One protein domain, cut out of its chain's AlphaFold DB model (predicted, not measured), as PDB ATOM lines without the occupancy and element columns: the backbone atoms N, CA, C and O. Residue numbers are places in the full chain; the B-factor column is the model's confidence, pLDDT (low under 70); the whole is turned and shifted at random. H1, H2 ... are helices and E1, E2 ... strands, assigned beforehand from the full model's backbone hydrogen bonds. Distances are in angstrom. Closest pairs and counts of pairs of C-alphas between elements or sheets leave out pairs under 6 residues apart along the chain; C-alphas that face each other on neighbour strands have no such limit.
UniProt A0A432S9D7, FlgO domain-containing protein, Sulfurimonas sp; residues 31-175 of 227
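What this domain is: This is residues 31 to 175 of the 227 residues of the protein "FlgO domain-containing protein" of Sulfurimonas sp (UniProt A0A432S9D7). A twisted wall of five strands has two helices, H1 and H3, packed on one side of it and crossing each other steeply. H1 covers E6 and E7, while H3 packs beside E2, E1 and E5; a small hairpin, E3 and E4, and the short H4 form a low-confidence excursion between E2 and E5. The printed part has 145 residues, with five named helices and seven named strands in the order H1 H2 E1 H3 E2 E3 E4 H4 E5 E6 E7 H5. The mixed sheet runs E2 E1 E5 E6 E7; the class is mixed, helices and strands. The whole is compact, with a radius of gyration of the C-alphas of 14.9 A and spans of 47 by 32 by 24 A.

Where its parts are: H1, residues 37 to 48, begins at C-alpha (55.348, 66.248, 145.473) and is 16.3 A long. H2 is residues 52 to 56 and E1 residues 62 to 64. H3, residues 78 to 93, is 22.4 A long. E2 is residues 98 to 100, E3 108 to 111, E4 114 to 117 and H4 124 to 127. E5, residues 131 to 140, begins at C-alpha (39.634, 49.296, 140.918) and is 28.2 A long. E6, residues 143 to 151, is 26.2 A long and E7, residues 157 to 165, 23.1 A. H5, residues 170 to 173, ends at C-alpha (48.410, 73.368, 151.066).

How they stand to each other: E5, E6 and E7 form a meander, each strand the antiparallel neighbour of the one before; N 136 and O 147 are 2.8 A apart, N 148 and O 161 2.8 A. E1 is parallel to E5, with N 63 and O 131 at 2.8 A, and to the edge strand E2, with N 99 and O 62 at 2.9 A. E1, H3 and E2 make a strand-helix-strand unit, two parallel neighbours with a helix between, its crossover right-handed. H1 and H3 form two layers with the sheet, helices on one face. H1 is over E6 and E7 at a height over the sheet of 8.4 A; H3 stands at the sheet's level, 1.6 A. H1 touches H3 at a steep tilt of 55 degrees, the same way, closest at the C-alphas of Ala 41 and Leu 87, 4.9 A. H5 only just touches H3, with 3 pairs of C-alphas within 8 A, made by residues 78 to 79 of H3 alone; the closest, Phe 79 and Met 173, are 4.8 A apart. H2 only grazes the sheet with residues 53 to 54, H5 with 170 to 172; H4 is not on it. In the antiparallel hairpin E3 and E4, N 109 and O 116 are 3.1 A apart. In H1, H2 and H3 every O i to N i+4 pair is within hydrogen-bond range; H4 and H5 are too short for one, and each has its one O i to N i+3 pair within range.

The domain as a whole: The C-alphas of Gly 32 and Ser 122, the two farthest apart, are 50.6 A apart. The printed part has no cut. The link E1 to H3, residues 65 to 77, is long. Mean pLDDT of the printed part is 76.4, with residues 31 to 35, 73 to 75 and 101 to 129 under 70.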
ATOM      1  N   ALA A  31      67.072  60.875 156.331       39.62
ATOM      2  CA  ALA A  31      66.871  62.247 156.767       39.62
ATOM      3  C   ALA A  31      67.855  63.170 156.024       39.62
ATOM      4  O   ALA A  31      69.052  63.145 156.296       39.62
ATOM      5  N   GLY A  32      67.368  63.935 155.040       44.81
ATOM      6  CA  GLY A  32      68.204  64.884 154.298       44.81
ATOM      7  C   GLY A  32      67.743  65.261 152.887       44.81
ATOM      8  O   GLY A  32      68.106  66.337 152.422       44.81
ATOM      9  N   LYS A  33      66.921  64.454 152.199       45.94
ATOM     10  CA  LYS A  33      66.419  64.808 150.855       45.94
ATOM     11  C   LYS A  33      65.002  65.390 150.944       45.94
ATOM     12  O   LYS A  33      64.080  64.687 151.344       45.94
ATOM     13  N   LYS A  34      64.818  66.668 150.577       57.34
ATOM     14  CA  LYS A  34      63.486  67.291 150.423       57.34
ATOM     15  C   LYS A  34      62.765  66.549 149.289       57.34
ATOM     16  O   LYS A  34      63.101  66.736 148.124       57.34
ATOM     17  N   THR A  35      61.848  65.644 149.625       67.19
ATOM     18  CA  THR A  35      61.064  64.904 148.626       67.19
ATOM     19  C   THR A  35      60.028  65.838 148.014       67.19
ATOM     20  O   THR A  35      59.200  66.406 148.728       67.19
ATOM     21  N   ASP A  36      60.098  66.005 146.698       84.12
ATOM     22  CA  ASP A  36      59.141  66.785 145.920       84.12
ATOM     23  C   ASP A  36      57.806  66.033 145.762       84.12
ATOM     24  O   ASP A  36      57.774  64.799 145.748       84.12
ATOM     25  N   LEU A  37      56.703  66.774 145.636       89.56
ATOM     26  CA  LEU A  37      55.348  66.248 145.473       89.56
ATOM     27  C   LEU A  37      55.238  65.346 144.237       89.56
ATOM     28  O   LEU A  37      54.636  64.278 144.317       89.56
ATOM     29  N   TYR A  38      55.871  65.729 143.125       90.44
ATOM     30  CA  TYR A  38      55.871  64.938 141.891       90.44
ATOM     31  C   TYR A  38      56.617  63.612 142.050       90.44
ATOM     32  O   TYR A  38      56.105  62.559 141.676       90.44
ATOM     33  N   ALA A  39      57.800  63.643 142.670       91.31
ATOM     34  CA  ALA A  39      58.575  62.436 142.951       91.31
ATOM     35  C   ALA A  39      57.836  61.498 143.920       91.31
ATOM     36  O   ALA A  39      57.862  60.279 143.763       91.31
ATOM     37  N   ALA A  40      57.150  62.074 144.908       92.06
ATOM     38  CA  ALA A  40      56.302  61.347 145.835       92.06
ATOM     39  C   ALA A  40      55.122  60.665 145.124       92.06
ATOM     40  O   ALA A  40      54.912  59.471 145.318       92.06
ATOM     41  N   ALA A  41      54.402  61.379 144.256       93.06
ATOM     42  CA  ALA A  41      53.310  60.809 143.470       93.06
ATOM     43  C   ALA A  41      53.791  59.694 142.524       93.06
ATOM     44  O   ALA A  41      53.156  58.644 142.448       93.06
ATOM     45  N   ALA A  42      54.943  59.874 141.867       93.56
ATOM     46  CA  ALA A  42      55.550  58.844 141.025       93.56
ATOM     47  C   ALA A  42      55.891  57.580 141.833       93.56
ATOM     48  O   ALA A  42      55.517  56.479 141.436       93.56
ATOM     49  N   LYS A  43      56.508  57.743 143.012       93.31
ATOM     50  CA  LYS A  43      56.808  56.632 143.928       93.31
ATOM     51  C   LYS A  43      55.542  55.915 144.397       93.31
ATOM     52  O   LYS A  43      55.516  54.691 144.436       93.31
ATOM     53  N   THR A  44      54.491  56.662 144.735       93.81
ATOM     54  CA  THR A  44      53.191  56.085 145.102       93.81
ATOM     55  C   THR A  44      52.592  55.281 143.951       93.81
ATOM     56  O   THR A  44      52.112  54.175 144.185       93.81
ATOM     57  N   ALA A  45      52.660  55.780 142.712       93.31
ATOM     58  CA  ALA A  45      52.220  55.025 141.541       93.31
ATOM     59  C   ALA A  45      53.021  53.724 141.382       93.31
ATOM     60  O   ALA A  45      52.427  52.666 141.201       93.31
ATOM     61  N   ASP A  46      54.348  53.775 141.508       92.06
ATOM     62  CA  ASP A  46      55.193  52.580 141.409       92.06
ATOM     63  C   ASP A  46      54.841  51.540 142.480       92.06
ATOM     64  O   ASP A  46      54.648  50.367 142.159       92.06
ATOM     65  N   GLU A  47      54.689  51.956 143.740       91.50
ATOM     66  CA  GLU A  47      54.308  51.066 144.844       91.50
ATOM     67  C   GLU A  47      52.924  50.438 144.623       91.50
ATOM     68  O   GLU A  47      52.765  49.227 144.781       91.50
ATOM     69  N   LEU A  48      51.933  51.225 144.187       90.44
ATOM     70  CA  LEU A  48      50.583  50.723 143.923       90.44
ATOM     71  C   LEU A  48      50.556  49.707 142.777       90.44
ATOM     72  O   LEU A  48      49.855  48.698 142.868       90.44
ATOM     73  N   LEU A  49      51.325  49.957 141.719       90.12
ATOM     74  CA  LEU A  49      51.321  49.177 140.478       90.12
ATOM     75  C   LEU A  49      52.352  48.036 140.481       90.12
ATOM     76  O   LEU A  49      52.524  47.341 139.480       90.12
ATOM     77  N   THR A  50      53.047  47.814 141.601       84.69
ATOM     78  CA  THR A  50      54.057  46.754 141.714       84.69
ATOM     79  C   THR A  50      53.437  45.352 141.675       84.69
ATOM     80  O   THR A  50      54.108  44.429 141.204       84.69
ATOM     81  N   CYS A  51      52.177  45.187 142.104       78.69
ATOM     82  CA  CYS A  51      51.541  43.870 142.146       78.69
ATOM     83  C   CYS A  51      51.358  43.267 140.743       78.69
ATOM     84  O   CYS A  51      50.807  43.894 139.841       78.69
ATOM     85  N   GLU A  52      51.804  42.023 140.579       71.56
ATOM     86  CA  GLU A  52      51.835  41.302 139.302       71.56
ATOM     87  C   GLU A  52      50.437  41.118 138.698       71.56
ATOM     88  O   GLU A  52      50.239  41.398 137.519       71.56
ATOM     89  N   VAL A  53      49.438  40.840 139.542       71.00
ATOM     90  CA  VAL A  53      48.013  40.784 139.160       71.00
ATOM     91  C   VAL A  53      47.554  42.073 138.462       71.00
ATOM     92  O   VAL A  53      46.784  42.035 137.503       71.00
ATOM     93  N   LEU A  54      48.054  43.233 138.903       77.06
ATOM     94  CA  LEU A  54      47.742  44.522 138.281       77.06
ATOM     95  C   LEU A  54      48.550  44.754 137.001       77.06
ATOM     96  O   LEU A  54      48.065  45.401 136.076       77.06
ATOM     97  N   LYS A  55      49.787  44.252 136.930       77.44
ATOM     98  CA  LYS A  55      50.648  44.380 135.743       77.44
ATOM     99  C   LYS A  55      50.134  43.572 134.560       77.44
ATOM    100  O   LYS A  55      50.262  44.046 133.431       77.44
ATOM    101  N   GLU A  56      49.562  42.402 134.819       77.00
ATOM    102  CA  GLU A  56      48.990  41.525 133.795       77.00
ATOM    103  C   GLU A  56      47.660  42.059 133.246       77.00
ATOM    104  O   GLU A  56      47.343  41.837 132.080       77.00
ATOM    105  N   ASN A  57      46.905  42.826 134.040       77.62
ATOM    106  CA  ASN A  57      45.568  43.293 133.669       77.62
ATOM    107  C   ASN A  57      45.452  44.828 133.611       77.62
ATOM    108  O   ASN A  57      44.577  45.436 134.233       77.62
ATOM    109  N   ARG A  58      46.315  45.469 132.810       80.62
ATOM    110  CA  ARG A  58      46.341  46.941 132.626       80.62
ATOM    111  C   ARG A  58      45.070  47.533 132.008       80.62
ATOM    112  O   ARG A  58      44.846  48.739 132.106       80.62
ATOM    113  N   SER A  59      44.243  46.700 131.374       80.12
ATOM    114  CA  SER A  59      42.922  47.074 130.853       80.12
ATOM    115  C   SER A  59      41.902  47.357 131.951       80.12
ATOM    116  O   SER A  59      40.895  48.017 131.684       80.12
ATOM    117  N   THR A  60      42.152  46.867 133.169       84.00
ATOM    118  CA  THR A  60      41.280  47.110 134.317       84.00
ATOM    119  C   THR A  60      41.224  48.608 134.607       84.00
ATOM    120  O   THR A  60      42.266  49.204 134.889       84.00
ATOM    121  N   PRO A  61      40.040  49.240 134.534       84.12
ATOM    122  CA  PRO A  61      39.926  50.665 134.779       84.12
ATOM    123  C   PRO A  61      40.232  50.986 136.244       84.12
ATOM    124  O   PRO A  61      39.644  50.402 137.154       84.12
ATOM    125  N   ILE A  62      41.139  51.933 136.467       86.88
ATOM    126  CA  ILE A  62      41.427  52.507 137.779       86.88
ATOM    127  C   ILE A  62      40.670  53.826 137.887       86.88
ATOM    128  O   ILE A  62      40.955  54.790 137.179       86.88
ATOM    129  N   VAL A  63      39.704  53.866 138.794       82.00
ATOM    130  CA  VAL A  63      38.932  55.060 139.119       82.00
ATOM    131  C   VAL A  63      39.630  55.782 140.257       82.00
ATOM    132  O   VAL A  63      39.787  55.221 141.340       82.00
ATOM    133  N   LEU A  64      40.051  57.023 140.031       77.00
ATOM    134  CA  LEU A  64      40.745  57.798 141.052       77.00
ATOM    135  C   LEU A  64      39.808  58.764 141.760       77.00
ATOM    136  O   LEU A  64      39.045  59.494 141.130       77.00
ATOM    137  N   THR A  65      39.911  58.797 143.086       76.00
ATOM    138  CA  THR A  65      39.224  59.787 143.916       76.00
ATOM    139  C   THR A  65      40.211  60.750 144.546       76.00
ATOM    140  O   THR A  65      41.367  60.404 144.797       76.00
ATOM    141  N   SER A  66      39.763  61.985 144.784       80.25
ATOM    142  CA  SER A  66      40.592  62.973 145.469       80.25
ATOM    143  C   SER A  66      40.960  62.478 146.866       80.25
ATOM    144  O   SER A  66      40.085  62.098 147.644       80.25
ATOM    145  N   LEU A  67      42.246  62.530 147.204       84.62
ATOM    146  CA  LEU A  67      42.733  62.216 148.540       84.62
ATOM    147  C   LEU A  67      42.104  63.161 149.570       84.62
ATOM    148  O   LEU A  67      42.015  64.375 149.357       84.62
ATOM    149  N   VAL A  68      41.714  62.607 150.715       82.19
ATOM    150  CA  VAL A  68      41.005  63.335 151.780       82.19
ATOM    151  C   VAL A  68      41.839  63.447 153.048       82.19
ATOM    152  O   VAL A  68      42.777  62.684 153.275       82.19
ATOM    153  N   ASN A  69      41.506  64.398 153.912       81.19
ATOM    154  CA  ASN A  69      42.200  64.535 155.187       81.19
ATOM    155  C   ASN A  69      41.882  63.341 156.112       81.19
ATOM    156  O   ASN A  69      40.717  63.002 156.322       81.19
ATOM    157  N   VAL A  70      42.901  62.740 156.732       83.00
ATOM    158  CA  VAL A  70      42.764  61.605 157.664       83.00
ATOM    159  C   VAL A  70      41.930  61.928 158.911       83.00
ATOM    160  O   VAL A  70      41.369  61.032 159.527       83.00
ATOM    161  N   HIS A  71      41.807  63.203 159.286       77.06
ATOM    162  CA  HIS A  71      40.923  63.652 160.365       77.06
ATOM    163  C   HIS A  71      39.551  64.108 159.859       77.06
ATOM    164  O   HIS A  71      38.602  64.179 160.635       77.06
ATOM    165  N   LYS A  72      39.431  64.423 158.563       70.38
ATOM    166  CA  LYS A  72      38.211  64.948 157.938       70.38
ATOM    167  C   LYS A  72      38.000  64.320 156.564       70.38
ATOM    168  O   LYS A  72      38.311  64.899 155.531       70.38
ATOM    169  N   PHE A  73      37.424  63.127 156.560       65.94
ATOM    170  CA  PHE A  73      37.284  62.308 155.354       65.94
ATOM    171  C   PHE A  73      36.286  62.848 154.321       65.94
ATOM    172  O   PHE A  73      36.278  62.368 153.198       65.94
ATOM    173  N   GLN A  74      35.453  63.826 154.692       65.06
ATOM    174  CA  GLN A  74      34.536  64.518 153.774       65.06
ATOM    175  C   GLN A  74      35.170  65.764 153.138       65.06
ATOM    176  O   GLN A  74      34.525  66.497 152.393       65.06
ATOM    177  N   GLU A  75      36.426  66.054 153.470       65.81
ATOM    178  CA  GLU A  75      37.117  67.255 153.035       65.81
ATOM    179  C   GLU A  75      38.440  66.886 152.362       65.81
ATOM    180  O   GLU A  75      39.298  66.210 152.935       65.81
ATOM    181  N   THR A  76      38.622  67.387 151.144       76.38
ATOM    182  CA  THR A  76      39.937  67.490 150.510       76.38
ATOM    183  C   THR A  76      40.481  68.917 150.662       76.38
ATOM    184  O   THR A  76      39.757  69.835 151.056       76.38
ATOM    185  N   SER A  77      41.765  69.098 150.369       81.62
ATOM    186  CA  SER A  77      42.469  70.388 150.331       81.62
ATOM    187  C   SER A  77      43.200  70.524 149.000       81.62
ATOM    188  O   SER A  77      43.220  69.576 148.212       81.62
ATOM    189  N   ASP A  78      43.858  71.655 148.763       83.06
ATOM    190  CA  ASP A  78      44.669  71.845 147.558       83.06
ATOM    191  C   ASP A  78      45.799  70.835 147.454       83.06
ATOM    192  O   ASP A  78      46.059  70.322 146.368       83.06
ATOM    193  N   PHE A  79      46.402  70.463 148.586       87.81
ATOM    194  CA  PHE A  79      47.352  69.357 148.621       87.81
ATOM    195  C   PHE A  79      46.710  68.058 148.123       87.81
ATOM    196  O   PHE A  79      47.249  67.401 147.237       87.81
ATOM    197  N   GLY A  80      45.556  67.695 148.693       86.00
ATOM    198  CA  GLY A  80      44.855  66.457 148.356       86.00
ATOM    199  C   GLY A  80      44.493  66.405 146.874       86.00
ATOM    200  O   GLY A  80      44.783  65.413 146.210       86.00
ATOM    201  N   ARG A  81      43.946  67.500 146.336       84.69
ATOM    202  CA  ARG A  81      43.599  67.644 144.917       84.69
ATOM    203  C   ARG A  81      44.831  67.565 144.021       84.69
ATOM    204  O   ARG A  81      44.871  66.718 143.139       84.69
ATOM    205  N   LEU A  82      45.863  68.372 144.277       87.31
ATOM    206  CA  LEU A  82      47.068  68.392 143.444       87.31
ATOM    207  C   LEU A  82      47.792  67.041 143.442       87.31
ATOM    208  O   LEU A  82      48.209  66.561 142.388       87.31
ATOM    209  N   PHE A  83      47.922  66.412 144.612       91.56
ATOM    210  CA  PHE A  83      48.534  65.092 144.716       91.56
ATOM    211  C   PHE A  83      47.734  64.050 143.926       91.56
ATOM    212  O   PHE A  83      48.324  63.230 143.234       91.56
ATOM    213  N   SER A  84      46.401  64.122 143.977       88.88
ATOM    214  CA  SER A  84      45.498  63.236 143.232       88.88
ATOM    215  C   SER A  84      45.658  63.376 141.719       88.88
ATOM    216  O   SER A  84      45.829  62.370 141.040       88.88
ATOM    217  N   GLU A  85      45.679  64.606 141.195       88.06
ATOM    218  CA  GLU A  85      45.902  64.868 139.761       88.06
ATOM    219  C   GLU A  85      47.274  64.377 139.297       88.06
ATOM    220  O   GLU A  85      47.426  63.772 138.231       88.06
ATOM    221  N   THR A  86      48.291  64.626 140.123       93.06
ATOM    222  CA  THR A  86      49.657  64.205 139.825       93.06
ATOM    223  C   THR A  86      49.750  62.683 139.818       93.06
ATOM    224  O   THR A  86      50.297  62.103 138.885       93.06
ATOM    225  N   LEU A  87      49.156  62.020 140.812       93.12
ATOM    226  CA  LEU A  87      49.117  60.566 140.902       93.12
ATOM    227  C   LEU A  87      48.339  59.939 139.739       93.12
ATOM    228  O   LEU A  87      48.809  58.965 139.155       93.12
ATOM    229  N   LEU A  88      47.199  60.523 139.354       90.12
ATOM    230  CA  LEU A  88      46.429  60.100 138.182       90.12
ATOM    231  C   LEU A  88      47.289  60.133 136.917       90.12
ATOM    232  O   LEU A  88      47.334  59.165 136.158       90.12
ATOM    233  N   SER A  89      48.011  61.239 136.731       92.12
ATOM    234  CA  SER A  89      48.919  61.433 135.603       92.12
ATOM    235  C   SER A  89      50.046  60.398 135.604       92.12
ATOM    236  O   SER A  89      50.367  59.836 134.561       92.12
ATOM    237  N   GLU A  90      50.631  60.101 136.764       94.31
ATOM    238  CA  GLU A  90      51.697  59.102 136.899       94.31
ATOM    239  C   GLU A  90      51.216  57.672 136.612       94.31
ATOM    240  O   GLU A  90      51.927  56.907 135.953       94.31
ATOM    241  N   ILE A  91      50.004  57.314 137.039       92.25
ATOM    242  CA  ILE A  91      49.388  56.018 136.718       92.25
ATOM    243  C   ILE A  91      49.083  55.934 135.211       92.25
ATOM    244  O   ILE A  91      49.420  54.937 134.569       92.25
ATOM    245  N   SER A  92      48.527  56.998 134.622       91.06
ATOM    246  CA  SER A  92      48.229  57.074 133.185       91.06
ATOM    247  C   SER A  92      49.487  56.935 132.317       91.06
ATOM    248  O   SER A  92      49.511  56.126 131.390       91.06
ATOM    249  N   LYS A  93      50.579  57.635 132.664       93.06
ATOM    250  CA  LYS A  93      51.878  57.545 131.965       93.06
ATOM    251  C   LYS A  93      52.449  56.125 131.926       93.06
ATOM    252  O   LYS A  93      53.193  55.793 131.009       93.06
ATOM    253  N   ARG A  94      52.108  55.281 132.905       91.50
ATOM    254  CA  ARG A  94      52.526  53.868 132.974       91.50
ATOM    255  C   ARG A  94      51.656  52.938 132.112       91.50
ATOM    256  O   ARG A  94      51.899  51.732 132.074       91.50
ATOM    257  N   GLY A  95      50.677  53.489 131.391       89.50
ATOM    258  CA  GLY A  95      49.828  52.769 130.442       89.50
ATOM    259  C   GLY A  95      48.635  52.061 131.081       89.50
ATOM    260  O   GLY A  95      48.113  51.118 130.493       89.50
ATOM    261  N   TYR A  96      48.227  52.474 132.283       90.12
ATOM    262  CA  TYR A  96      47.010  51.973 132.921       90.12
ATOM    263  C   TYR A  96      45.793  52.761 132.446       90.12
ATOM    264  O   TYR A  96      45.851  53.983 132.287       90.12
ATOM    265  N   ASN A  97      44.678  52.056 132.254       87.12
ATOM    266  CA  ASN A  97      43.402  52.683 131.947       87.12
ATOM    267  C   ASN A  97      42.895  53.433 133.184       87.12
ATOM    268  O   ASN A  97      42.495  52.807 134.164       87.12
ATOM    269  N   VAL A  98      42.932  54.762 133.157       86.31
ATOM    270  CA  VAL A  98      42.468  55.597 134.265       86.31
ATOM    271  C   VAL A  98      41.182  56.312 133.898       86.31
ATOM    272  O   VAL A  98      41.039  56.832 132.794       86.31
ATOM    273  N   ILE A  99      40.254  56.357 134.846       80.12
ATOM    274  CA  ILE A  99      38.994  57.074 134.698       80.12
ATOM    275  C   ILE A  99      38.963  58.185 135.732       80.12
ATOM    276  O   ILE A  99      38.989  57.947 136.943       80.12
ATOM    277  N   ASP A 100      38.889  59.404 135.222       73.75
ATOM    278  CA  ASP A 100      38.628  60.585 136.018       73.75
ATOM    279  C   ASP A 100      37.118  60.740 136.215       73.75
ATOM    280  O   ASP A 100      36.385  61.105 135.299       73.75
ATOM    281  N   TYR A 101      36.639  60.413 137.413       65.00
ATOM    282  CA  TYR A 101      35.207  60.312 137.693       65.00
ATOM    283  C   TYR A 101      34.594  61.617 138.228       65.00
ATOM    284  O   TYR A 101      33.497  61.620 138.777       65.00
ATOM    285  N   ARG A 102      35.269  62.761 138.042       59.75
ATOM    286  CA  ARG A 102      34.777  64.091 138.457       59.75
ATOM    287  C   ARG A 102      33.447  64.519 137.798       59.75
ATOM    288  O   ARG A 102      32.901  65.547 138.190       59.75
ATOM    289  N   GLY A 103      32.928  63.757 136.828       40.19
ATOM    290  CA  GLY A 103      31.714  64.063 136.059       40.19
ATOM    291  C   GLY A 103      30.470  63.214 136.353       40.19
ATOM    292  O   GLY A 103      29.408  63.545 135.834       40.19
ATOM    293  N   GLU A 104      30.548  62.156 137.165       39.03
ATOM    294  CA  GLU A 104      29.402  61.270 137.425       39.03
ATOM    295  C   GLU A 104      29.199  61.040 138.937       39.03
ATOM    296  O   GLU A 104      30.135  61.056 139.736       39.03
ATOM    297  N   ASN A 105      27.945  60.860 139.358       40.44
ATOM    298  CA  ASN A 105      27.498  60.845 140.757       40.44
ATOM    299  C   ASN A 105      27.888  59.561 141.536       40.44
ATOM    300  O   ASN A 105      27.042  58.961 142.205       40.44
ATOM    301  N   ILE A 106      29.154  59.119 141.505       44.12
ATOM    302  CA  ILE A 106      29.642  58.105 142.455       44.12
ATOM    303  C   ILE A 106      29.917  58.817 143.767       44.12
ATOM    304  O   ILE A 106      30.983  59.372 144.032       44.12
ATOM    305  N   ILE A 107      28.904  58.787 144.618       45.47
ATOM    306  CA  ILE A 107      29.054  59.185 146.001       45.47
ATOM    307  C   ILE A 107      29.828  58.057 146.692       45.47
ATOM    308  O   ILE A 107      29.263  57.015 147.016       45.47
ATOM    309  N   ILE A 108      31.124  58.237 146.941       50.38
ATOM    310  CA  ILE A 108      31.809  57.409 147.940       50.38
ATOM    311  C   ILE A 108      31.259  57.842 149.299       50.38
ATOM    312  O   ILE A 108      31.720  58.813 149.895       50.38
ATOM    313  N   GLN A 109      30.186  57.189 149.748       42.94
ATOM    314  CA  GLN A 109      29.609  57.447 151.059       42.94
ATOM    315  C   GLN A 109      30.429  56.705 152.109       42.94
ATOM    316  O   GLN A 109      30.907  55.598 151.899       42.94
ATOM    317  N   LYS A 110      30.621  57.336 153.258       49.28
ATOM    318  CA  LYS A 110      31.355  56.756 154.376       49.28
ATOM    319  C   LYS A 110      30.362  56.324 155.445       49.28
ATOM    320  O   LYS A 110      29.540  57.135 155.861       49.28
ATOM    321  N   GLN A 111      30.498  55.101 155.946       43.06
ATOM    322  CA  GLN A 111      29.994  54.724 157.265       43.06
ATOM    323  C   GLN A 111      31.184  54.271 158.130       43.06
ATOM    324  O   GLN A 111      32.107  53.628 157.650       43.06
ATOM    325  N   HIS A 112      31.230  54.692 159.393       40.00
ATOM    326  CA  HIS A 112      32.111  54.141 160.441       40.00
ATOM    327  C   HIS A 112      33.642  54.122 160.255       40.00
ATOM    328  O   HIS A 112      34.330  53.563 161.097       40.00
ATOM    329  N   GLY A 113      34.225  54.769 159.242       39.53
ATOM    330  CA  GLY A 113      35.692  54.747 159.073       39.53
ATOM    331  C   GLY A 113      36.159  54.137 157.762       39.53
ATOM    332  O   GLY A 113      37.311  54.337 157.391       39.53
ATOM    333  N   GLU A 114      35.256  53.488 157.037       40.41
ATOM    334  CA  GLU A 114      35.576  52.701 155.852       40.41
ATOM    335  C   GLU A 114      35.044  53.391 154.594       40.41
ATOM    336  O   GLU A 114      34.033  54.099 154.619       40.41
ATOM    337  N   PHE A 115      35.768  53.238 153.488       51.62
ATOM    338  CA  PHE A 115      35.327  53.739 152.193       51.62
ATOM    339  C   PHE A 115      34.230  52.807 151.671       51.62
ATOM    340  O   PHE A 115      34.493  51.623 151.480       51.62
ATOM    341  N   TYR A 116      33.020  53.323 151.431       43.62
ATOM    342  CA  TYR A 116      31.972  52.569 150.747       43.62
ATOM    343  C   TYR A 116      31.670  53.214 149.400       43.62
ATOM    344  O   TYR A 116      31.335  54.394 149.293       43.62
ATOM    345  N   LEU A 117      31.749  52.419 148.340       50.72
ATOM    346  CA  LEU A 117      31.247  52.821 147.034       50.72
ATOM    347  C   LEU A 117      29.716  52.781 147.074       50.72
ATOM    348  O   LEU A 117      29.127  51.696 147.083       50.72
ATOM    349  N   LYS A 118      29.040  53.940 147.103       42.50
ATOM    350  CA  LYS A 118      27.579  53.956 146.960       42.50
ATOM    351  C   LYS A 118      27.236  53.723 145.497       42.50
ATOM    352  O   LYS A 118      27.440  54.577 144.640       42.50
ATOM    353  N   ARG A 119      26.686  52.547 145.218       49.22
ATOM    354  CA  ARG A 119      26.094  52.216 143.925       49.22
ATOM    355  C   ARG A 119      24.731  52.899 143.810       49.22
ATOM    356  O   ARG A 119      23.786  52.470 144.463       49.22
ATOM    357  N   ASN A 120      24.586  53.858 142.896       41.25
ATOM    358  CA  ASN A 120      23.409  53.785 142.035       41.25
ATOM    359  C   ASN A 120      23.728  52.673 141.023       41.25
ATOM    360  O   ASN A 120      24.579  52.824 140.148       41.25
ATOM    361  N   ALA A 121      23.181  51.480 141.265       40.22
ATOM    362  CA  ALA A 121      23.650  50.211 140.702       40.22
ATOM    363  C   ALA A 121      23.486  50.071 139.176       40.22
ATOM    364  O   ALA A 121      23.854  49.036 138.622       40.22
ATOM    365  N   SER A 122      22.947  51.084 138.501       43.81
ATOM    366  CA  SER A 122      22.725  51.073 137.056       43.81
ATOM    367  C   SER A 122      23.899  51.651 136.256       43.81
ATOM    368  O   SER A 122      24.163  51.144 135.171       43.81
ATOM    369  N   GLU A 123      24.663  52.614 136.790       48.34
ATOM    370  CA  GLU A 123      25.754  53.284 136.043       48.34
ATOM    371  C   GLU A 123      27.131  52.616 136.243       48.34
ATOM    372  O   GLU A 123      27.938  52.548 135.319       48.34
ATOM    373  N   ILE A 124      27.372  51.975 137.397       49.41
ATOM    374  CA  ILE A 124      28.661  51.310 137.702       49.41
ATOM    375  C   ILE A 124      28.778  49.908 137.069       49.41
ATOM    376  O   ILE A 124      29.865  49.339 137.008       49.41
ATOM    377  N   LYS A 125      27.695  49.324 136.530       51.19
ATOM    378  CA  LYS A 125      27.751  47.992 135.883       51.19
ATOM    379  C   LYS A 125      28.742  47.931 134.715       51.19
ATOM    380  O   LYS A 125      29.310  46.870 134.472       51.19
ATOM    381  N   LYS A 126      28.994  49.059 134.040       54.41
ATOM    382  CA  LYS A 126      29.994  49.171 132.964       54.41
ATOM    383  C   LYS A 126      31.442  49.035 133.467       54.41
ATOM    384  O   LYS A 126      32.341  48.753 132.687       54.41
ATOM    385  N   TYR A 127      31.642  49.177 134.775       61.59
ATOM    386  CA  TYR A 127      32.928  49.198 135.466       61.59
ATOM    387  C   TYR A 127      32.986  48.144 136.579       61.59
ATOM    388  O   TYR A 127      33.648  48.338 137.590       61.59
ATOM    389  N   ALA A 128      32.290  47.013 136.416       61.34
ATOM    390  CA  ALA A 128      32.224  45.954 137.429       61.34
ATOM    391  C   ALA A 128      33.603  45.378 137.822       61.34
ATOM    392  O   ALA A 128      33.762  44.867 138.929       61.34
ATOM    393  N   SER A 129      34.594  45.484 136.933       69.56
ATOM    394  CA  SER A 129      35.987  45.106 137.187       69.56
ATOM    395  C   SER A 129      36.866  46.257 137.682       69.56
ATOM    396  O   SER A 129      38.036  46.020 137.956       69.56
ATOM    397  N   ALA A 130      36.350  47.486 137.789       78.31
ATOM    398  CA  ALA A 130      37.162  48.644 138.132       78.31
ATOM    399  C   ALA A 130      37.762  48.544 139.531       78.31
ATOM    400  O   ALA A 130      37.121  48.091 140.483       78.31
ATOM    401  N   LEU A 131      38.981  49.057 139.644       85.00
ATOM    402  CA  LEU A 131      39.634  49.296 140.918       85.00
ATOM    403  C   LEU A 131      39.434  50.749 141.308       85.00
ATOM    404  O   LEU A 131      39.629  51.645 140.491       85.00
ATOM    405  N   VAL A 132      39.085  50.994 142.563       83.56
ATOM    406  CA  VAL A 132      38.954  52.353 143.076       83.56
ATOM    407  C   VAL A 132      40.188  52.711 143.877       83.56
ATOM    408  O   VAL A 132      40.497  52.079 144.887       83.56
ATOM    409  N   LEU A 133      40.885  53.752 143.432       86.62
ATOM    410  CA  LEU A 133      41.958  54.362 144.188       86.62
ATOM    411  C   LEU A 133      41.375  55.339 145.205       86.62
ATOM    412  O   LEU A 133      40.807  56.380 144.856       86.62
ATOM    413  N   VAL A 134      41.573  55.005 146.473       85.75
ATOM    414  CA  VAL A 134      41.259  55.858 147.618       85.75
ATOM    415  C   VAL A 134      42.539  56.234 148.343       85.75
ATOM    416  O   VAL A 134      43.516  55.480 148.354       85.75
ATOM    417  N   GLY A 135      42.542  57.382 149.007       86.44
ATOM    418  CA  GLY A 135      43.673  57.749 149.837       86.44
ATOM    419  C   GLY A 135      43.364  58.825 150.856       86.44
ATOM    420  O   GLY A 135      42.416  59.600 150.725       86.44
ATOM    421  N   THR A 136      44.190  58.853 151.894       87.69
ATOM    422  CA  THR A 136      44.160  59.864 152.939       87.69
ATOM    423  C   THR A 136      45.504  60.550 153.056       87.69
ATOM    424  O   THR A 136      46.551  59.950 152.819       87.69
ATOM    425  N   TYR A 137      45.483  61.808 153.471       90.25
ATOM    426  CA  TYR A 137      46.680  62.525 153.870       90.25
ATOM    427  C   TYR A 137      46.531  63.088 155.281       90.25
ATOM    428  O   TYR A 137      45.437  63.437 155.726       90.25
ATOM    429  N   GLY A 138      47.643  63.187 155.997       88.50
ATOM    430  CA  GLY A 138      47.698  63.718 157.353       88.50
ATOM    431  C   GLY A 138      48.969  64.516 157.579       88.50
ATOM    432  O   GLY A 138      50.011  64.230 156.994       88.50
ATOM    433  N   LYS A 139      48.892  65.532 158.436       89.19
ATOM    434  CA  LYS A 139      50.079  66.278 158.860       89.19
ATOM    435  C   LYS A 139      50.923  65.382 159.770       89.19
ATOM    436  O   LYS A 139      50.387  64.773 160.691       89.19
ATOM    437  N   TYR A 140      52.227  65.328 159.527       81.38
ATOM    438  CA  TYR A 140      53.184  64.582 160.338       81.38
ATOM    439  C   TYR A 140      54.476  65.390 160.492       81.38
ATOM    440  O   TYR A 140      55.179  65.637 159.513       81.38
ATOM    441  N   ASN A 141      54.805  65.803 161.719       82.25
ATOM    442  CA  ASN A 141      55.972  66.641 162.017       82.25
ATOM    443  C   ASN A 141      56.071  67.862 161.072       82.25
ATOM    444  O   ASN A 141      55.166  68.694 161.030       82.25
ATOM    445  N   LYS A 142      57.160  67.965 160.296       83.38
ATOM    446  CA  LYS A 142      57.412  69.016 159.292       83.38
ATOM    447  C   LYS A 142      57.007  68.586 157.872       83.38
ATOM    448  O   LYS A 142      57.660  68.965 156.904       83.38
ATOM    449  N   GLY A 143      55.978  67.755 157.743       85.94
ATOM    450  CA  GLY A 143      55.626  67.125 156.479       85.94
ATOM    451  C   GLY A 143      54.220  66.537 156.427       85.94
ATOM    452  O   GLY A 143      53.403  66.710 157.332       85.94
ATOM    453  N   VAL A 144      53.934  65.837 155.337       90.12
ATOM    454  CA  VAL A 144      52.632  65.218 155.079       90.12
ATOM    455  C   VAL A 144      52.828  63.723 154.873       90.12
ATOM    456  O   VAL A 144      53.655  63.306 154.067       90.12
ATOM    457  N   ALA A 145      52.076  62.913 155.607       91.44
ATOM    458  CA  ALA A 145      51.953  61.486 155.354       91.44
ATOM    459  C   ALA A 145      50.791  61.251 154.387       91.44
ATOM    460  O   ALA A 145      49.725  61.845 154.555       91.44
ATOM    461  N   VAL A 146      50.991  60.386 153.398       92.62
ATOM    462  CA  VAL A 146      49.984  60.004 152.406       92.62
ATOM    463  C   VAL A 146      49.834  58.491 152.418       92.62
ATOM    464  O   VAL A 146      50.822  57.770 152.305       92.62
ATOM    465  N   ASN A 147      48.595  58.023 152.537       91.81
ATOM    466  CA  ASN A 147      48.226  56.614 152.458       91.81
ATOM    467  C   ASN A 147      47.274  56.434 151.283       91.81
ATOM    468  O   ASN A 147      46.307  57.182 151.154       91.81
ATOM    469  N   THR A 148      47.505  55.430 150.450       91.69
ATOM    470  CA  THR A 148      46.680  55.141 149.272       91.69
ATOM    471  C   THR A 148      46.427  53.649 149.153       91.69
ATOM    472  O   THR A 148      47.246  52.835 149.585       91.69
ATOM    473  N   ARG A 149      45.263  53.280 148.613       88.44
ATOM    474  CA  ARG A 149      44.836  51.891 148.431       88.44
ATOM    475  C   ARG A 149      44.038  51.742 147.148       88.44
ATOM    476  O   ARG A 149      43.175  52.571 146.871       88.44
ATOM    477  N   LEU A 150      44.293  50.661 146.421       87.94
ATOM    478  CA  LEU A 150      43.420  50.182 145.354       87.94
ATOM    479  C   LEU A 150      42.443  49.175 145.950       87.94
ATOM    480  O   LEU A 150      42.869  48.178 146.533       87.94
ATOM    481  N   LEU A 151      41.153  49.459 145.823       83.56
ATOM    482  CA  LEU A 151      40.066  48.611 146.298       83.56
ATOM    483  C   LEU A 151      39.345  47.975 145.115       83.56
ATOM    484  O   LEU A 151      39.138  48.636 144.100       83.56
ATOM    485  N   ASP A 152      38.924  46.723 145.252       79.38
ATOM    486  CA  ASP A 152      37.960  46.135 144.322       79.38
ATOM    487  C   ASP A 152      36.507  46.511 144.678       79.38
ATOM    488  O   ASP A 152      36.222  47.200 145.661       79.38
ATOM    489  N   HIS A 153      35.556  46.027 143.879       75.31
ATOM    490  CA  HIS A 153      34.118  46.236 144.081       75.31
ATOM    491  C   HIS A 153      33.554  45.627 145.383       75.31
ATOM    492  O   HIS A 153      32.410  45.925 145.746       75.31
ATOM    493  N   SER A 154      34.324  44.757 146.045       77.50
ATOM    494  CA  SER A 154      34.029  44.135 147.339       77.50
ATOM    495  C   SER A 154      34.745  44.845 148.500       77.50
ATOM    496  O   SER A 154      34.702  44.361 149.628       77.50
ATOM    497  N   ASN A 155      35.367  46.006 148.245       73.38
ATOM    498  CA  ASN A 155      36.189  46.776 149.184       73.38
ATOM    499  C   ASN A 155      37.447  46.032 149.682       73.38
ATOM    500  O   ASN A 155      38.034  46.423 150.694       73.38
ATOM    501  N   THR A 156      37.903  44.995 148.977       81.25
ATOM    502  CA  THR A 156      39.155  44.302 149.310       81.25
ATOM    503  C   THR A 156      40.338  45.125 148.825       81.25
ATOM    504  O   THR A 156      40.354  45.601 147.688       81.25
ATOM    505  N   VAL A 157      41.354  45.280 149.677       85.25
ATOM    506  CA  VAL A 157      42.594  45.978 149.322       85.25
ATOM    507  C   VAL A 157      43.424  45.101 148.389       85.25
ATOM    508  O   VAL A 157      43.979  44.093 148.813       85.25
ATOM    509  N   GLN A 158      43.534  45.515 147.131       86.81
ATOM    510  CA  GLN A 158      44.349  44.854 146.109       86.81
ATOM    511  C   GLN A 158      45.809  45.315 146.169       86.81
ATOM    512  O   GLN A 158      46.733  44.546 145.926       86.81
ATOM    513  N   SER A 159      46.031  46.585 146.511       89.75
ATOM    514  CA  SER A 159      47.367  47.157 146.688       89.75
ATOM    515  C   SER A 159      47.310  48.381 147.595       89.75
ATOM    516  O   SER A 159      46.256  49.008 147.741       89.75
ATOM    517  N   SER A 160      48.436  48.734 148.214       90.69
ATOM    518  CA  SER A 160      48.541  49.916 149.067       90.69
ATOM    519  C   SER A 160      49.927  50.547 149.015       90.69
ATOM    520  O   SER A 160      50.925  49.854 148.833       90.69
ATOM    521  N   SER A 161      49.981  51.862 149.206       92.56
ATOM    522  CA  SER A 161      51.217  52.637 149.296       92.56
ATOM    523  C   SER A 161      51.110  53.645 150.431       92.56
ATOM    524  O   SER A 161      50.077  54.301 150.595       92.56
ATOM    525  N   ASN A 162      52.192  53.772 151.199       91.81
ATOM    526  CA  ASN A 162      52.300  54.717 152.301       91.81
ATOM    527  C   ASN A 162      53.620  55.474 152.169       91.81
ATOM    528  O   ASN A 162      54.697  54.878 152.220       91.81
ATOM    529  N   ILE A 163      53.544  56.792 152.034       91.94
ATOM    530  CA  ILE A 163      54.721  57.640 151.859       91.94
ATOM    531  C   ILE A 163      54.689  58.838 152.806       91.94
ATOM    532  O   ILE A 163      53.633  59.284 153.258       91.94
ATOM    533  N   GLN A 164      55.867  59.385 153.092       90.75
ATOM    534  CA  GLN A 164      56.026  60.592 153.894       90.75
ATOM    535  C   GLN A 164      56.787  61.642 153.090       90.75
ATOM    536  O   GLN A 164      57.868  61.381 152.561       90.75
ATOM    537  N   LEU A 165      56.218  62.840 153.012       90.12
ATOM    538  CA  LEU A 165      56.806  63.995 152.358       90.12
ATOM    539  C   LEU A 165      57.297  64.956 153.437       90.12
ATOM    540  O   LEU A 165      56.508  65.698 154.017       90.12
ATOM    541  N   ALA A 166      58.602  64.954 153.708       87.56
ATOM    542  CA  ALA A 166      59.235  65.883 154.642       87.56
ATOM    543  C   ALA A 166      59.450  67.261 153.987       87.56
ATOM    544  O   ALA A 166      60.578  67.679 153.724       87.56
ATOM    545  N   ASN A 167      58.353  67.953 153.680       84.56
ATOM    546  CA  ASN A 167      58.366  69.306 153.137       84.56
ATOM    547  C   ASN A 167      57.343  70.178 153.878       84.56
ATOM    548  O   ASN A 167      56.132  70.001 153.735       84.56
ATOM    549  N   SER A 168      57.840  71.144 154.653       82.81
ATOM    550  CA  SER A 168      57.010  72.035 155.467       82.81
ATOM    551  C   SER A 168      56.142  72.978 154.636       82.81
ATOM    552  O   SER A 168      55.107  73.425 155.113       82.81
ATOM    553  N   GLU A 169      56.529  73.263 153.396       81.81
ATOM    554  CA  GLU A 169      55.772  74.116 152.476       81.81
ATOM    555  C   GLU A 169      54.434  73.471 152.093       81.81
ATOM    556  O   GLU A 169      53.393  74.129 152.090       81.81
ATOM    557  N   LEU A 170      54.425  72.142 151.928       83.56
ATOM    558  CA  LEU A 170      53.218  71.370 151.619       83.56
ATOM    559  C   LEU A 170      52.191  71.406 152.755       83.56
ATOM    560  O   LEU A 170      50.996  71.268 152.503       83.56
ATOM    561  N   LEU A 171      52.618  71.644 154.003       83.75
ATOM    562  CA  LEU A 171      51.697  71.779 155.139       83.75
ATOM    563  C   LEU A 171      50.694  72.914 154.923       83.75
ATOM    564  O   LEU A 171      49.546  72.798 155.354       83.75
ATOM    565  N   THR A 172      51.102  73.985 154.244       81.50
ATOM    566  CA  THR A 172      50.237  75.137 153.966       81.50
ATOM    567  C   THR A 172      49.109  74.779 152.995       81.50
ATOM    568  O   THR A 172      47.988  75.252 153.170       81.50
ATOM    569  N   MET A 173      49.372  73.869 152.053       79.50
ATOM    570  CA  MET A 173      48.410  73.368 151.066       79.50
ATOM    571  C   MET A 173      47.427  72.347 151.655       79.50
ATOM    572  O   MET A 173      46.373  72.098 151.081       79.50
ATOM    573  N   THR A 174      47.751  71.739 152.805       81.75
ATOM    574  CA  THR A 174      46.835  70.801 153.488       81.75
ATOM    575  C   THR A 174      45.668  71.492 154.199       81.75
ATOM    576  O   THR A 174      44.768  70.815 154.708       81.75
ATOM    577  N   ASN A 175      45.692  72.825 154.287       78.19
ATOM    578  CA  ASN A 175      44.650  73.618 154.919       78.19
ATOM    579  C   ASN A 175      43.658  74.112 153.859       78.19
ATOM    580  O   ASN A 175      44.048  74.807 152.930       78.19
TER     581      ASN A 175